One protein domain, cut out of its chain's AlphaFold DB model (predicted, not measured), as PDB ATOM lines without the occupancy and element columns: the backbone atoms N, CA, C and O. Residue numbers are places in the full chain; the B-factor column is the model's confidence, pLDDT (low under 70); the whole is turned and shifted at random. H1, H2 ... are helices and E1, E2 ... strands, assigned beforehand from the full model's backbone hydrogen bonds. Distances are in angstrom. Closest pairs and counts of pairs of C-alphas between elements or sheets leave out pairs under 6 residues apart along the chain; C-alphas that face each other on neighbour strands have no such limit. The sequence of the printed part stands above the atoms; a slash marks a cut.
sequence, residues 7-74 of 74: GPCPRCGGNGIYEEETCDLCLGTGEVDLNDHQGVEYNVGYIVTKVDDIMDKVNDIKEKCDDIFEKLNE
ATOM      1  N   GLY A   7       3.918  34.671 -35.889       82.94
ATOM      2  CA  GLY A   7       4.273  36.070 -36.092       82.94
ATOM      3  C   GLY A   7       5.778  36.256 -36.265       82.94
ATOM      4  O   GLY A   7       6.557  35.347 -35.960       82.94
ATOM      5  N   PRO A   8       6.212  37.437 -36.741       87.50
ATOM      6  CA  PRO A   8       7.628  37.735 -36.881       87.50
ATOM      7  C   PRO A   8       8.321  37.648 -35.519       87.50
ATOM      8  O   PRO A   8       7.838  38.185 -34.522       87.50
ATOM      9  N   CYS A   9       9.470  36.977 -35.485       87.19
ATOM     10  CA  CYS A   9      10.258  36.809 -34.273       87.19
ATOM     11  C   CYS A   9      10.653  38.181 -33.691       87.19
ATOM     12  O   CYS A   9      11.305  38.965 -34.386       87.19
ATOM     13  N   PRO A  10      10.316  38.480 -32.423       82.88
ATOM     14  CA  PRO A  10      10.545  39.795 -31.824       82.88
ATOM     15  C   PRO A  10      12.030  40.088 -31.590       82.88
ATOM     16  O   PRO A  10      12.427  41.249 -31.560       82.88
ATOM     17  N   ARG A  11      12.862  39.044 -31.462       84.88
ATOM     18  CA  ARG A  11      14.311  39.185 -31.280       84.88
ATOM     19  C   ARG A  11      15.005  39.605 -32.571       84.88
ATOM     20  O   ARG A  11      15.781  40.550 -32.577       84.88
ATOM     21  N   CYS A  12      14.732  38.902 -33.668       91.62
ATOM     22  CA  CYS A  12      15.429  39.106 -34.940       91.62
ATOM     23  C   CYS A  12      14.624  39.932 -35.959       91.62
ATOM     24  O   CYS A  12      15.076  40.187 -37.070       91.62
ATOM     25  N   GLY A  13      13.406  40.353 -35.610       87.44
ATOM     26  CA  GLY A  13      12.534  41.122 -36.498       87.44
ATOM     27  C   GLY A  13      12.108  40.357 -37.753       87.44
ATOM     28  O   GLY A  13      11.814  40.975 -38.773       87.44
ATOM     29  N   GLY A  14      12.110  39.022 -37.710       91.62
ATOM     30  CA  GLY A  14      11.717  38.179 -38.841       91.62
ATOM     31  C   GLY A  14      12.850  37.650 -39.722       91.62
ATOM     32  O   GLY A  14      12.589  36.851 -40.612       91.62
ATOM     33  N   ASN A  15      14.103  38.061 -39.507       93.88
ATOM     34  CA  ASN A  15      15.207  37.723 -40.423       93.88
ATOM     35  C   ASN A  15      15.963  36.420 -40.072       93.88
ATOM     36  O   ASN A  15      16.832  36.000 -40.831       93.88
ATOM     37  N   GLY A  16      15.672  35.804 -38.921       91.81
ATOM     38  CA  GLY A  16      16.340  34.587 -38.442       91.81
ATOM     39  C   GLY A  16      17.748  34.785 -37.857       91.81
ATOM     40  O   GLY A  16      18.356  33.814 -37.412       91.81
ATOM     41  N   ILE A  17      18.272  36.012 -37.805       94.50
ATOM     42  CA  ILE A  17      19.650  36.332 -37.404       94.50
ATOM     43  C   ILE A  17      19.644  37.436 -36.341       94.50
ATOM     44  O   ILE A  17      19.046  38.497 -36.521       94.50
ATOM     45  N   TYR A  18      20.332  37.209 -35.228       89.44
ATOM     46  CA  TYR A  18      20.492  38.190 -34.156       89.44
ATOM     47  C   TYR A  18      21.970  38.292 -33.775       89.44
ATOM     48  O   TYR A  18      22.586  37.274 -33.491       89.44
ATOM     49  N   GLU A  19      22.529  39.507 -33.784       89.19
ATOM     50  CA  GLU A  19      23.949  39.761 -33.461       89.19
ATOM     51  C   GLU A  19      24.927  38.866 -34.248       89.19
ATOM     52  O   GLU A  19      25.853  38.292 -33.695       89.19
ATOM     53  N   GLU A  20      24.702  38.748 -35.563       92.62
ATOM     54  CA  GLU A  20      25.505  37.935 -36.501       92.62
ATOM     55  C   GLU A  20      25.427  36.410 -36.286       92.62
ATOM     56  O   GLU A  20      25.953  35.648 -37.098       92.62
ATOM     57  N   GLU A  21      24.693  35.949 -35.273       92.56
ATOM     58  CA  GLU A  21      24.442  34.535 -35.012       92.56
ATOM     59  C   GLU A  21      23.011  34.118 -35.380       92.56
ATOM     60  O   GLU A  21      22.102  34.936 -35.565       92.56
ATOM     61  N   THR A  22      22.799  32.804 -35.515       92.75
ATOM     62  CA  THR A  22      21.449  32.259 -35.723       92.75
ATOM     63  C   THR A  22      20.584  32.630 -34.530       92.75
ATOM     64  O   THR A  22      20.953  32.363 -33.388       92.75
ATOM     65  N   CYS A  23      19.424  33.233 -34.789       90.00
ATOM     66  CA  CYS A  23      18.513  33.616 -33.725       90.00
ATOM     67  C   CYS A  23      18.015  32.359 -33.007       90.00
ATOM     68  O   CYS A  23      17.265  31.570 -33.572       90.00
ATOM     69  N   ASP A  24      18.435  32.198 -31.761       88.19
ATOM     70  CA  ASP A  24      18.062  31.126 -30.838       88.19
ATOM     71  C   ASP A  24      16.556  31.071 -30.541       88.19
ATOM     72  O   ASP A  24      15.999  29.988 -30.400       88.19
ATOM     73  N   LEU A  25      15.882  32.222 -30.502       83.00
ATOM     74  CA  LEU A  25      14.455  32.310 -30.194       83.00
ATOM     75  C   LEU A  25      13.576  31.700 -31.291       83.00
ATOM     76  O   LEU A  25      12.612  31.005 -30.992       83.00
ATOM     77  N   CYS A  26      13.896  31.964 -32.559       88.44
ATOM     78  CA  CYS A  26      13.182  31.374 -33.694       88.44
ATOM     79  C   CYS A  26      13.955  30.228 -34.353       88.44
ATOM     80  O   CYS A  26      13.539  29.731 -35.391       88.44
ATOM     81  N   LEU A  27      15.097  29.818 -33.797       88.06
ATOM     82  CA  LEU A  27      15.989  28.805 -34.373       88.06
ATOM     83  C   LEU A  27      16.325  29.067 -35.855       88.06
ATOM     84  O   LEU A  27      16.435  28.145 -36.662       88.06
ATOM     85  N   GLY A  28      16.452  30.344 -36.223       90.19
ATOM     86  CA  GLY A  28      16.722  30.778 -37.595       90.19
ATOM     87  C   GLY A  28      15.518  30.820 -38.540       90.19
ATOM     88  O   GLY A  28      15.689  31.213 -39.691       90.19
ATOM     89  N   THR A  29      14.305  30.469 -38.101       91.69
ATOM     90  CA  THR A  29      13.113  30.467 -38.977       91.69
ATOM     91  C   THR A  29      12.596  31.870 -39.291       91.69
ATOM     92  O   THR A  29      11.932  32.063 -40.302       91.69
ATOM     93  N   GLY A  30      12.868  32.842 -38.415       89.19
ATOM     94  CA  GLY A  30      12.282  34.183 -38.487       89.19
ATOM     95  C   GLY A  30      10.870  34.282 -37.898       89.19
ATOM     96  O   GLY A  30      10.388  35.388 -37.676       89.19
ATOM     97  N   GLU A  31      10.232  33.172 -37.541       89.19
ATOM     98  CA  GLU A  31       8.860  33.153 -37.025       89.19
ATOM     99  C   GLU A  31       8.785  32.444 -35.673       89.19
ATOM    100  O   GLU A  31       9.513  31.485 -35.415       89.19
ATOM    101  N   VAL A  32       7.894  32.917 -34.804       84.75
ATOM    102  CA  VAL A  32       7.567  32.264 -33.529       84.75
ATOM    103  C   VAL A  32       6.058  32.121 -33.401       84.75
ATOM    104  O   VAL A  32       5.306  32.965 -33.896       84.75
ATOM    105  N   ASP A  33       5.610  31.057 -32.738       83.56
ATOM    106  CA  ASP A  33       4.217  30.949 -32.313       83.56
ATOM    107  C   ASP A  33       3.990  31.953 -31.177       83.56
ATOM    108  O   ASP A  33       4.583  31.849 -30.101       83.56
ATOM    109  N   LEU A  34       3.160  32.964 -31.436       68.06
ATOM    110  CA  LEU A  34       2.876  34.021 -30.466       68.06
ATOM    111  C   LEU A  34       2.022  33.524 -29.293       68.06
ATOM    112  O   LEU A  34       1.940  34.205 -28.271       68.06
ATOM    113  N   ASN A  35       1.400  32.353 -29.434       70.69
ATOM    114  CA  ASN A  35       0.611  31.705 -28.392       70.69
ATOM    115  C   ASN A  35       1.387  30.602 -27.663       70.69
ATOM    116  O   ASN A  35       0.852  30.009 -26.722       70.69
ATOM    117  N   ASP A  36       2.629  30.328 -28.066       73.00
ATOM    118  CA  ASP A  36       3.490  29.416 -27.330       73.00
ATOM    119  C   ASP A  36       4.020  30.108 -26.066       73.00
ATOM    120  O   ASP A  36       4.491  31.251 -26.086       73.00
ATOM    121  N   HIS A  37       3.947  29.392 -24.944       72.94
ATOM    122  CA  HIS A  37       4.396  29.849 -23.629       72.94
ATOM    123  C   HIS A  37       5.843  30.359 -23.681       72.94
ATOM    124  O   HIS A  37       6.190  31.342 -23.028       72.94
ATOM    125  N   GLN A  38       6.664  29.740 -24.533       68.06
ATOM    126  CA  GLN A  38       8.071  30.075 -24.710       68.06
ATOM    127  C   GLN A  38       8.292  31.460 -25.347       68.06
ATOM    128  O   GLN A  38       9.202  32.191 -24.944       68.06
ATOM    129  N   GLY A  39       7.439  31.868 -26.294       67.00
ATOM    130  CA  GLY A  39       7.488  33.205 -26.891       67.00
ATOM    131  C   GLY A  39       7.095  34.297 -25.893       67.00
ATOM    132  O   GLY A  39       7.705  35.370 -25.854       67.00
ATOM    133  N   VAL A  40       6.113  34.003 -25.036       77.50
ATOM    134  CA  VAL A  40       5.676  34.908 -23.963       77.50
ATOM    135  C   VAL A  40       6.768  35.074 -22.909       77.50
ATOM    136  O   VAL A  40       7.110  36.206 -22.568       77.50
ATOM    137  N   GLU A  41       7.353  33.976 -22.426       79.38
ATOM    138  CA  GLU A  41       8.436  34.011 -21.436       79.38
ATOM    139  C   GLU A  41       9.637  34.823 -21.920       79.38
ATOM    140  O   GLU A  41      10.147  35.662 -21.173       79.38
ATOM    141  N   TYR A  42      10.055  34.640 -23.178       78.25
ATOM    142  CA  TYR A  42      11.161  35.411 -23.741       78.25
ATOM    143  C   TYR A  42      10.848  36.909 -23.784       78.25
ATOM    144  O   TYR A  42      11.663  37.723 -23.350       78.25
ATOM    145  N   ASN A  43       9.666  37.286 -24.281       79.44
ATOM    146  CA  ASN A  43       9.266  38.690 -24.363       79.44
ATOM    147  C   ASN A  43       9.223  39.345 -22.983       79.44
ATOM    148  O   ASN A  43       9.722  40.456 -22.819       79.44
ATOM    149  N   VAL A  44       8.667  38.652 -21.985       86.62
ATOM    150  CA  VAL A  44       8.639  39.145 -20.604       86.62
ATOM    151  C   VAL A  44      10.060  39.310 -20.070       86.62
ATOM    152  O   VAL A  44      10.378  40.374 -19.546       86.62
ATOM    153  N   GLY A  45      10.932  38.315 -20.253       87.81
ATOM    154  CA  GLY A  45      12.329  38.393 -19.823       87.81
ATOM    155  C   GLY A  45      13.085  39.553 -20.473       87.81
ATOM    156  O   GLY A  45      13.737  40.331 -19.783       87.81
ATOM    157  N   TYR A  46      12.938  39.728 -21.787       85.25
ATOM    158  CA  TYR A  46      13.549  40.839 -22.516       85.25
ATOM    159  C   TYR A  46      13.044  42.202 -22.022       85.25
ATOM    160  O   TYR A  46      13.842  43.116 -21.813       85.25
ATOM    161  N   ILE A  47      11.732  42.339 -21.800       89.69
ATOM    162  CA  ILE A  47      11.139  43.570 -21.262       89.69
ATOM    163  C   ILE A  47      11.687  43.866 -19.865       89.69
ATOM    164  O   ILE A  47      12.054  45.009 -19.613       89.69
ATOM    165  N   VAL A  48      11.784  42.865 -18.982       95.19
ATOM    166  CA  VAL A  48      12.344  43.031 -17.629       95.19
ATOM    167  C   VAL A  48      13.771  43.569 -17.699       95.19
ATOM    168  O   VAL A  48      14.042  44.611 -17.110       95.19
ATOM    169  N   THR A  49      14.642  42.966 -18.514       94.19
ATOM    170  CA  THR A  49      16.019  43.458 -18.697       94.19
ATOM    171  C   THR A  49      16.053  44.899 -19.207       94.19
ATOM    172  O   THR A  49      16.841  45.715 -18.737       94.19
ATOM    173  N   LYS A  50      15.183  45.257 -20.161       95.31
ATOM    174  CA  LYS A  50      15.106  46.642 -20.651       95.31
ATOM    175  C   LYS A  50      14.582  47.616 -19.605       95.31
ATOM    176  O   LYS A  50      14.982  48.778 -19.628       95.31
ATOM    177  N   VAL A  51      13.702  47.178 -18.711       97.88
ATOM    178  CA  VAL A  51      13.238  47.991 -17.584       97.88
ATOM    179  C   VAL A  51      14.373  48.224 -16.590       97.88
ATOM    180  O   VAL A  51      14.539  49.363 -16.159       97.88
ATOM    181  N   ASP A  52      15.196  47.216 -16.305       97.69
ATOM    182  CA  ASP A  52      16.389  47.365 -15.460       97.69
ATOM    183  C   ASP A  52      17.369  48.395 -16.054       97.69
ATOM    184  O   ASP A  52      17.704  49.377 -15.388       97.69
ATOM    185  N   ASP A  53      17.696  48.282 -17.350       97.88
ATOM    186  CA  ASP A  53      18.541  49.256 -18.069       97.88
ATOM    187  C   ASP A  53      17.992  50.698 -17.983       97.88
ATOM    188  O   ASP A  53      18.741  51.681 -17.995       97.88
ATOM    189  N   ILE A  54      16.663  50.850 -17.991       98.38
ATOM    190  CA  ILE A  54      15.995  52.153 -17.882       98.38
ATOM    191  C   ILE A  54      16.101  52.686 -16.454       98.38
ATOM    192  O   ILE A  54      16.366  53.877 -16.285       98.38
ATOM    193  N   MET A  55      15.901  51.841 -15.442       98.56
ATOM    194  CA  MET A  55      15.983  52.246 -14.037       98.56
ATOM    195  C   MET A  55      17.376  52.764 -13.682       98.56
ATOM    196  O   MET A  55      17.474  53.816 -13.050       98.56
ATOM    197  N   ASP A  56      18.433  52.111 -14.164       98.50
ATOM    198  CA  ASP A  56      19.811  52.574 -13.967       98.50
ATOM    199  C   ASP A  56      20.022  53.972 -14.557       98.50
ATOM    200  O   ASP A  56      20.469  54.893 -13.873       98.50
ATOM    201  N   LYS A  57      19.579  54.194 -15.800       98.62
ATOM    202  CA  LYS A  57      19.667  55.517 -16.444       98.62
ATOM    203  C   LYS A  57      18.860  56.586 -15.713       98.62
ATOM    204  O   LYS A  57      19.275  57.742 -15.667       98.62
ATOM    205  N   VAL A  58      17.690  56.233 -15.183       98.69
ATOM    206  CA  VAL A  58      16.858  57.157 -14.400       98.69
ATOM    207  C   VAL A  58      17.568  57.548 -13.105       98.69
ATOM    208  O   VAL A  58      17.545  58.725 -12.742       98.69
ATOM    209  N   ASN A  59      18.236  56.602 -12.445       98.44
ATOM    210  CA  ASN A  59      19.026  56.876 -11.246       98.44
ATOM    211  C   ASN A  59      20.218  57.793 -11.554       98.44
ATOM    212  O   ASN A  59      20.382  58.800 -10.867       98.44
ATOM    213  N   ASP A  60      20.953  57.536 -12.639       98.62
ATOM    214  CA  ASP A  60      22.052  58.404 -13.090       98.62
ATOM    215  C   ASP A  60      21.585  59.840 -13.376       98.62
ATOM    216  O   ASP A  60      22.292  60.815 -13.115       98.62
ATOM    217  N   ILE A  61      20.399  59.992 -13.979       98.44
ATOM    218  CA  ILE A  61      19.810  61.311 -14.249       98.44
ATOM    219  C   ILE A  61      19.467  62.008 -12.936       98.44
ATOM    220  O   ILE A  61      19.733  63.201 -12.797       98.44
ATOM    221  N   LYS A  62      18.890  61.276 -11.982       98.56
ATOM    222  CA  LYS A  62      18.505  61.819 -10.683       98.56
ATOM    223  C   LYS A  62      19.718  62.342  -9.913       98.56
ATOM    224  O   LYS A  62      19.677  63.484  -9.474       98.56
ATOM    225  N   GLU A  63      20.799  61.569  -9.844       98.50
ATOM    226  CA  GLU A  63      22.052  61.987  -9.196       98.50
ATOM    227  C   GLU A  63      22.610  63.271  -9.828       98.50
ATOM    228  O   GLU A  63      22.907  64.240  -9.136       98.50
ATOM    229  N   LYS A  64      22.634  63.348 -11.165       98.25
ATOM    230  CA  LYS A  64      23.057  64.568 -11.873       98.25
ATOM    231  C   LYS A  64      22.150  65.764 -11.593       98.25
ATOM    232  O   LYS A  64      22.628  66.896 -11.571       98.25
ATOM    233  N   CYS A  65      20.843  65.549 -11.450       97.88
ATOM    234  CA  CYS A  65      19.908  66.611 -11.091       97.88
ATOM    235  C   CYS A  65      20.156  67.117  -9.668       97.88
ATOM    236  O   CYS A  65      20.159  68.333  -9.477       97.88
ATOM    237  N   ASP A  66      20.390  66.212  -8.717       97.88
ATOM    238  CA  ASP A  66      20.695  66.552  -7.326       97.88
ATOM    239  C   ASP A  66      21.991  67.388  -7.257       97.88
ATOM    240  O   ASP A  66      21.968  68.504  -6.734       97.88
ATOM    241  N   ASP A  67      23.059  66.958  -7.941       97.88
ATOM    242  CA  ASP A  67      24.326  67.703  -8.071       97.88
ATOM    243  C   ASP A  67      24.148  69.123  -8.638       97.88
ATOM    244  O   ASP A  67      24.832  70.071  -8.245       97.88
ATOM    245  N   ILE A  68      23.280  69.282  -9.643       97.62
ATOM    246  CA  ILE A  68      22.995  70.591 -10.250       97.62
ATOM    247  C   ILE A  68      22.234  71.472  -9.263       97.62
ATOM    248  O   ILE A  68      22.498  72.673  -9.184       97.62
ATOM    249  N   PHE A  69      21.283  70.896  -8.531       97.38
ATOM    250  CA  PHE A  69      20.463  71.636  -7.584       97.38
ATOM    251  C   PHE A  69      21.291  72.133  -6.397       97.38
ATOM    252  O   PHE A  69      21.098  73.270  -5.969       97.38
ATOM    253  N   GLU A  70      22.241  71.332  -5.913       97.25
ATOM    254  CA  GLU A  70      23.211  71.758  -4.897       97.25
ATOM    255  C   GLU A  70      24.039  72.947  -5.401       97.25
ATOM    256  O   GLU A  70      24.021  74.008  -4.784       97.25
ATOM    257  N   LYS A  71      24.631  72.844  -6.599       96.75
ATOM    258  CA  LYS A  71      25.441  73.923  -7.203       96.75
ATOM    259  C   LYS A  71      24.685  75.227  -7.466       96.75
ATOM    260  O   LYS A  71      25.317  76.268  -7.601       96.75
ATOM    261  N   LEU A  72      23.362  75.184  -7.633       95.25
ATOM    262  CA  LEU A  72      22.540  76.383  -7.842       95.25
ATOM    263  C   LEU A  72      22.175  77.102  -6.538       95.25
ATOM    264  O   LEU A  72      21.774  78.264  -6.596       95.25
ATOM    265  N   ASN A  73      22.254  76.414  -5.398       92.56
ATOM    266  CA  ASN A  73      21.867  76.946  -4.090       92.56
ATOM    267  C   ASN A  73      23.068  77.274  -3.181       92.56
ATOM    268  O   ASN A  73      22.857  77.699  -2.043       92.56
ATOM    269  N   GLU A  74      24.292  77.095  -3.680       77.56
ATOM    270  CA  GLU A  74      25.555  77.585  -3.105       77.56
ATOM    271  C   GLU A  74      25.935  78.966  -3.663       77.56
ATOM    272  O   GLU A  74      26.424  79.804  -2.866       77.56
TER     273      GLU A  74
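What this domain is: This is residues 7 to 74 of the 74 residues of an uncharacterized protein of marine sediment metagenome (UniProt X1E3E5). A small compact head of loops, residues 7 to 30, with the short strand E1, sits at one end of a long helix, H1, whose residues 47 to 73 stick out as a free arm. The printed part has 68 residues, with E1 then H1, and is mostly helix. It is extended, with a radius of gyration of the C-alphas of 19.1 A and spans of 60 by 26 by 14 A.

Where its parts are: Begin at C-alpha 7, at (4.273, 36.070, -36.092); residues 7 to 30 hold no named element. E1 is residues 31 to 33, 7.0 A long. Find C-alpha 37 at (4.396, 29.849, -23.629); from there H1, residues 37 to 73, runs 53.9 A to C-alpha 73 at (21.867, 76.946, -4.090).

How they stand to each other: E1 pairs with no named strand, but residues 7 to 8 pair antiparallel with its residues 31 to 32. A tight link joins E1 to H1; their closest C-alphas, Val 32 and Gly 39, are 6.7 A apart. In H1 every O i to N i+4 pair is within hydrogen-bond range.

The domain as a whole: The C-alphas farthest apart, Thr 29 and Glu 74, are 60.5 A apart. The printed part has no cut. Look for pLDDT under 70 at residues 34, 38 and 39.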